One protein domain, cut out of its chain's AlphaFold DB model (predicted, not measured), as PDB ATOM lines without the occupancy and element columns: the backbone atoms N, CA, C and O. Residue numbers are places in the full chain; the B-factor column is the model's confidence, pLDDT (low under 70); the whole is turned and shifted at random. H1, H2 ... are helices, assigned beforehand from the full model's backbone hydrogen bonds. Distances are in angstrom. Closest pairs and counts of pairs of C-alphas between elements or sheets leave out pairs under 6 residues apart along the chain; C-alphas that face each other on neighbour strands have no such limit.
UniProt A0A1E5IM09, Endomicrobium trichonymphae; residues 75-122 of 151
ATOM      1  N   SER A  75     -20.118  -1.027  26.273       93.19
ATOM      2  CA  SER A  75     -21.215  -0.243  25.709       93.19
ATOM      3  C   SER A  75     -21.983   0.492  26.811       93.19
ATOM      4  O   SER A  75     -22.079   0.020  27.950       93.19
ATOM      5  N   ARG A  76     -22.609   1.618  26.457       93.69
ATOM      6  CA  ARG A  76     -23.432   2.389  27.402       93.69
ATOM      7  C   ARG A  76     -24.633   1.620  27.951       93.69
ATOM      8  O   ARG A  76     -25.058   1.906  29.058       93.69
ATOM      9  N   LEU A  77     -25.142   0.624  27.224       94.81
ATOM     10  CA  LEU A  77     -26.289  -0.180  27.661       94.81
ATOM     11  C   LEU A  77     -25.936  -1.285  28.665       94.81
ATOM     12  O   LEU A  77     -26.842  -1.914  29.197       94.81
ATOM     13  N   ILE A  78     -24.649  -1.554  28.900       95.31
ATOM     14  CA  ILE A  78     -24.212  -2.604  29.830       95.31
ATOM     15  C   ILE A  78     -23.638  -1.961  31.092       95.31
ATOM     16  O   ILE A  78     -24.274  -1.966  32.137       95.31
ATOM     17  N   CYS A  79     -22.436  -1.394  30.995       92.19
ATOM     18  CA  CYS A  79     -21.754  -0.760  32.128       92.19
ATOM     19  C   CYS A  79     -20.834   0.399  31.714       92.19
ATOM     20  O   CYS A  79     -20.057   0.885  32.524       92.19
ATOM     21  N   GLY A  80     -20.919   0.858  30.461       94.88
ATOM     22  CA  GLY A  80     -20.080   1.938  29.939       94.88
ATOM     23  C   GLY A  80     -20.692   3.332  30.017       94.88
ATOM     24  O   GLY A  80     -20.172   4.255  29.387       94.88
ATOM     25  N   ASN A  81     -21.816   3.502  30.720       95.75
ATOM     26  CA  ASN A  81     -22.431   4.813  30.895       95.75
ATOM     27  C   ASN A  81     -21.901   5.506  32.155       95.75
ATOM     28  O   ASN A  81     -22.183   5.080  33.271       95.75
ATOM     29  N   LEU A  82     -21.117   6.565  31.962       95.88
ATOM     30  CA  LEU A  82     -20.509   7.365  33.022       95.88
ATOM     31  C   LEU A  82     -21.325   8.639  33.260       95.88
ATOM     32  O   LEU A  82     -21.921   9.164  32.321       95.88
ATOM     33  N   SER A  83     -21.282   9.196  34.475       96.38
ATOM     34  CA  SER A  83     -22.027  10.428  34.793       96.38
ATOM     35  C   SER A  83     -21.655  11.615  33.898       96.38
ATOM     36  O   SER A  83     -22.521  12.411  33.556       96.38
ATOM     37  N   ILE A  84     -20.408  11.687  33.424       96.25
ATOM     38  CA  ILE A  84     -19.968  12.727  32.485       96.25
ATOM     39  C   ILE A  84     -20.692  12.667  31.126       96.25
ATOM     40  O   ILE A  84     -20.821  13.692  30.460       96.25
ATOM     41  N   HIS A  85     -21.193  11.498  30.703       96.75
ATOM     42  CA  HIS A  85     -22.016  11.404  29.493       96.75
ATOM     43  C   HIS A  85     -23.380  12.067  29.706       96.75
ATOM     44  O   HIS A  85     -23.791  12.869  28.873       96.75
ATOM     45  N   GLU A  86     -24.033  11.783  30.833       97.50
ATOM     46  CA  GLU A  86     -25.326  12.375  31.201       97.50
ATOM     47  C   GLU A  86     -25.210  13.898  31.372       97.50
ATOM     48  O   GLU A  86     -26.030  14.657  30.858       97.50
ATOM     49  N   GLU A  87     -24.145  14.366  32.035       97.88
ATOM     50  CA  GLU A  87     -23.849  15.796  32.195       97.88
ATOM     51  C   GLU A  87     -23.659  16.492  30.836       97.88
ATOM     52  O   GLU A  87     -24.224  17.563  30.591       97.88
ATOM     53  N   LEU A  88     -22.905  15.870  29.922       97.50
ATOM     54  CA  LEU A  88     -22.716  16.378  28.564       97.50
ATOM     55  C   LEU A  88     -24.038  16.417  27.787       97.50
ATOM     56  O   LEU A  88     -24.328  17.406  27.113       97.50
ATOM     57  N   GLU A  89     -24.851  15.367  27.876       98.44
ATOM     58  CA  GLU A  89     -26.131  15.282  27.174       98.44
ATOM     59  C   GLU A  89     -27.139  16.320  27.689       98.44
ATOM     60  O   GLU A  89     -27.801  16.988  26.885       98.44
ATOM     61  N   ALA A  90     -27.190  16.549  29.002       98.38
ATOM     62  CA  ALA A  90     -27.980  17.620  29.605       98.38
ATOM     63  C   ALA A  90     -27.494  19.013  29.160       98.38
ATOM     64  O   ALA A  90     -28.298  19.871  28.782       98.38
ATOM     65  N   GLY A  91     -26.177  19.234  29.121       98.38
ATOM     66  CA  GLY A  91     -25.596  20.481  28.620       98.38
ATOM     67  C   GLY A  91     -25.932  20.740  27.146       98.38
ATOM     68  O   GLY A  91     -26.281  21.860  26.767       98.38
ATOM     69  N   LEU A  92     -25.893  19.702  26.307       98.12
ATOM     70  CA  LEU A  92     -26.228  19.792  24.882       98.12
ATOM     71  C   LEU A  92     -27.713  20.085  24.638       98.12
ATOM     72  O   LEU A  92     -28.027  20.835  23.712       98.12
ATOM     73  N   VAL A  93     -28.614  19.533  25.457       98.25
ATOM     74  CA  VAL A  93     -30.059  19.840  25.437       98.25
ATOM     75  C   VAL A  93     -30.287  21.343  25.592       98.25
ATOM     76  O   VAL A  93     -30.968  21.945  24.756       98.25
ATOM     77  N   VAL A  94     -29.647  21.958  26.593       98.31
ATOM     78  CA  VAL A  94     -29.717  23.406  26.836       98.31
ATOM     79  C   VAL A  94     -29.057  24.180  25.694       98.31
ATOM     80  O   VAL A  94     -29.679  25.056  25.096       98.31
ATOM     81  N   PHE A  95     -27.824  23.821  25.324       97.88
ATOM     82  CA  PHE A  95     -27.045  24.533  24.308       97.88
ATOM     83  C   PHE A  95     -27.700  24.531  22.919       97.88
ATOM     84  O   PHE A  95     -27.616  25.512  22.180       97.88
ATOM     85  N   LYS A  96     -28.344  23.425  22.532       96.19
ATOM     86  CA  LYS A  96     -28.999  23.280  21.223       96.19
ATOM     87  C   LYS A  96     -30.491  23.606  21.246       96.19
ATOM     88  O   LYS A  96     -31.109  23.547  20.179       96.19
ATOM     89  N   ASN A  97     -31.051  23.935  22.413       96.75
ATOM     90  CA  ASN A  97     -32.483  24.131  22.624       96.75
ATOM     91  C   ASN A  97     -33.305  22.965  22.035       96.75
ATOM     92  O   ASN A  97     -34.050  23.116  21.057       96.75
ATOM     93  N   LYS A  98     -33.075  21.758  22.565       96.88
ATOM     94  CA  LYS A  98     -33.747  20.509  22.163       96.88
ATOM     95  C   LYS A  98     -34.378  19.830  23.371       96.88
ATOM     96  O   LYS A  98     -34.116  20.215  24.496       96.88
ATOM     97  N   GLN A  99     -35.225  18.831  23.130       96.81
ATOM     98  CA  GLN A  99     -35.906  18.083  24.198       96.81
ATOM     99  C   GLN A  99     -35.038  16.966  24.794       96.81
ATOM    100  O   GLN A  99     -35.228  16.590  25.941       96.81
ATOM    101  N   ALA A 100     -34.106  16.430  24.006       96.06
ATOM    102  CA  ALA A 100     -33.181  15.374  24.397       96.06
ATOM    103  C   ALA A 100     -31.919  15.453  23.530       96.06
ATOM    104  O   ALA A 100     -31.935  16.054  22.448       96.06
ATOM    105  N   SER A 101     -30.834  14.836  23.992       97.00
ATOM    106  CA  SER A 101     -29.630  14.627  23.196       97.00
ATOM    107  C   SER A 101     -29.042  13.246  23.487       97.00
ATOM    108  O   SER A 101     -29.353  12.648  24.508       97.00
ATOM    109  N   LEU A 102     -28.257  12.727  22.543       95.94
ATOM    110  CA  LEU A 102     -27.538  11.464  22.676       95.94
ATOM    111  C   LEU A 102     -26.170  11.634  22.018       95.94
ATOM    112  O   LEU A 102     -26.081  11.959  20.829       95.94
ATOM    113  N   VAL A 103     -25.099  11.441  22.779       95.69
ATOM    114  CA  VAL A 103     -23.721  11.620  22.303       95.69
ATOM    115  C   VAL A 103     -23.286  10.382  21.536       95.69
ATOM    116  O   VAL A 103     -23.632   9.284  21.925       95.69
ATOM    117  N   PHE A 104     -22.489  10.489  20.479       94.38
ATOM    118  CA  PHE A 104     -21.859   9.333  19.818       94.38
ATOM    119  C   PHE A 104     -20.353   9.581  19.698       94.38
ATOM    120  O   PHE A 104     -19.943  10.742  19.735       94.38
ATOM    121  N   PRO A 105     -19.519   8.542  19.494       92.69
ATOM    122  CA  PRO A 105     -18.072   8.740  19.391       92.69
ATOM    123  C   PRO A 105     -17.651   9.547  18.151       92.69
ATOM    124  O   PRO A 105     -16.577  10.140  18.132       92.69
ATOM    125  N   SER A 106     -18.485   9.593  17.106       95.06
ATOM    126  CA  SER A 106     -18.261  10.425  15.921       95.06
ATOM    127  C   SER A 106     -19.572  10.786  15.222       95.06
ATOM    128  O   SER A 106     -20.547  10.033  15.281       95.06
ATOM    129  N   GLY A 107     -19.573  11.889  14.467       92.00
ATOM    130  CA  GLY A 107     -20.722  12.279  13.638       92.00
ATOM    131  C   GLY A 107     -21.061  11.259  12.542       92.00
ATOM    132  O   GLY A 107     -22.224  11.113  12.168       92.00
ATOM    133  N   TYR A 108     -20.073  10.494  12.062       93.12
ATOM    134  CA  TYR A 108     -20.319   9.384  11.136       93.12
ATOM    135  C   TYR A 108     -21.177   8.295  11.793       93.12
ATOM    136  O   TYR A 108     -22.192   7.886  11.230       93.12
ATOM    137  N   GLN A 109     -20.819   7.870  13.010       93.19
ATOM    138  CA  GLN A 109     -21.590   6.872  13.755       93.19
ATOM    139  C   GLN A 109     -22.972   7.386  14.155       93.19
ATOM    140  O   GLN A 109     -23.922   6.607  14.105       93.19
ATOM    141  N   THR A 110     -23.110   8.677  14.481       93.12
ATOM    142  CA  THR A 110     -24.428   9.297  14.681       93.12
ATOM    143  C   THR A 110     -25.311   9.096  13.457       93.12
ATOM    144  O   THR A 110     -26.430   8.615  13.587       93.12
ATOM    145  N   ASN A 111     -24.803   9.407  12.260       90.25
ATOM    146  CA  ASN A 111     -25.578   9.283  11.028       90.25
ATOM    147  C   ASN A 111     -25.933   7.824  10.722       90.25
ATOM    148  O   ASN A 111     -27.092   7.526  10.447       90.25
ATOM    149  N   VAL A 112     -24.965   6.904  10.801       90.06
ATOM    150  CA  VAL A 112     -25.214   5.469  10.570       90.06
ATOM    151  C   VAL A 112     -26.255   4.926  11.550       90.06
ATOM    152  O   VAL A 112     -27.189   4.248  11.126       90.06
ATOM    153  N   GLY A 113     -26.117   5.244  12.841       88.12
ATOM    154  CA  GLY A 113     -27.050   4.817  13.879       88.12
ATOM    155  C   GLY A 113     -28.444   5.399  13.672       88.12
ATOM    156  O   GLY A 113     -29.417   4.653  13.649       88.12
ATOM    157  N   TYR A 114     -28.534   6.709  13.431       88.00
ATOM    158  CA  TYR A 114     -29.797   7.395  13.175       88.00
ATOM    159  C   TYR A 114     -30.559   6.753  12.017       88.00
ATOM    160  O   TYR A 114     -31.687   6.305  12.206       88.00
ATOM    161  N   TYR A 115     -29.929   6.633  10.843       82.19
ATOM    162  CA  TYR A 115     -30.595   6.067   9.672       82.19
ATOM    163  C   TYR A 115     -31.050   4.634   9.904       82.19
ATOM    164  O   TYR A 115     -32.156   4.286   9.520       82.19
ATOM    165  N   LYS A 116     -30.248   3.806  10.580       82.62
ATOM    166  CA  LYS A 116     -30.659   2.436  10.908       82.62
ATOM    167  C   LYS A 116     -31.905   2.380  11.793       82.62
ATOM    168  O   LYS A 116     -32.657   1.418  11.682       82.62
ATOM    169  N   CYS A 117     -32.128   3.384  12.638       82.62
ATOM    170  CA  CYS A 117     -33.302   3.455  13.503       82.62
ATOM    171  C   CYS A 117     -34.558   3.973  12.789       82.62
ATOM    172  O   CYS A 117     -35.658   3.600  13.189       82.62
ATOM    173  N   VAL A 118     -34.410   4.821  11.765       78.56
ATOM    174  CA  VAL A 118     -35.548   5.452  11.067       78.56
ATOM    175  C   VAL A 118     -35.852   4.853   9.683       78.56
ATOM    176  O   VAL A 118     -36.942   5.040   9.166       78.56
ATOM    177  N   ASP A 119     -34.951   4.068   9.083       67.75
ATOM    178  CA  ASP A 119     -35.120   3.439   7.758       67.75
ATOM    179  C   ASP A 119     -36.071   2.221   7.776       67.75
ATOM    180  O   ASP A 119     -35.710   1.083   7.469       67.75
ATOM    181  N   GLY A 120     -37.321   2.448   8.183       63.78
ATOM    182  CA  GLY A 120     -38.412   1.490   8.021       63.78
ATOM    183  C   GLY A 120     -38.885   1.424   6.565       63.78
ATOM    184  O   GLY A 120     -38.835   2.415   5.841       63.78
ATOM    185  N   LYS A 121     -39.447   0.279   6.138       58.84
ATOM    186  CA  LYS A 121     -39.927  -0.015   4.758       58.84
ATOM    187  C   LYS A 121     -40.884   1.021   4.122       58.84
ATOM    188  O   LYS A 121     -41.282   0.841   2.975       58.84
ATOM    189  N   ARG A 122     -41.319   2.048   4.857       56.44
ATOM    190  CA  ARG A 122     -42.307   3.053   4.436       56.44
ATOM    191  C   ARG A 122     -41.778   4.493   4.450       56.44
ATOM    192  O   ARG A 122     -42.524   5.387   4.063       56.44
TER     193      ARG A 122
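What this domain is: This is residues 75 to 122 of the 151 residues of a protein of Endomicrobium trichonymphae (UniProt A0A1E5IM09). Two helices set apart make a loose, open shape: from the end of H1 the link folds back alongside it, then turns away to H2. Residues 77 to 84 stick out at one end, and residues 114 to 122, of which 114 to 118 belong to H2, at another. The 48 printed residues, all helix by class, hold two named helices and no named strand; the radius of gyration of the C-alphas is 12.6 A, the spans 36 by 29 by 17 A.

Where its parts are: Start at C-alpha 75, (-21.215, -0.243, 25.709). H1, residues 83 to 96, runs 19.9 A from C-alpha 83 at (-22.027, 10.428, 34.793). H2, residues 107 to 118, runs 16.5 A to C-alpha 118 at (-35.548, 5.452, 11.067).

How they stand to each other: H1 and H2 are apart, joined by a short link of 10 residues. In both, every O i to N i+4 pair is within hydrogen-bond range.

The domain as a whole: The C-alphas of Ser 83 and Arg 122, the two farthest apart, are 37.2 A apart. The printed part has no cut; residues 119 to 122 have pLDDT under 70.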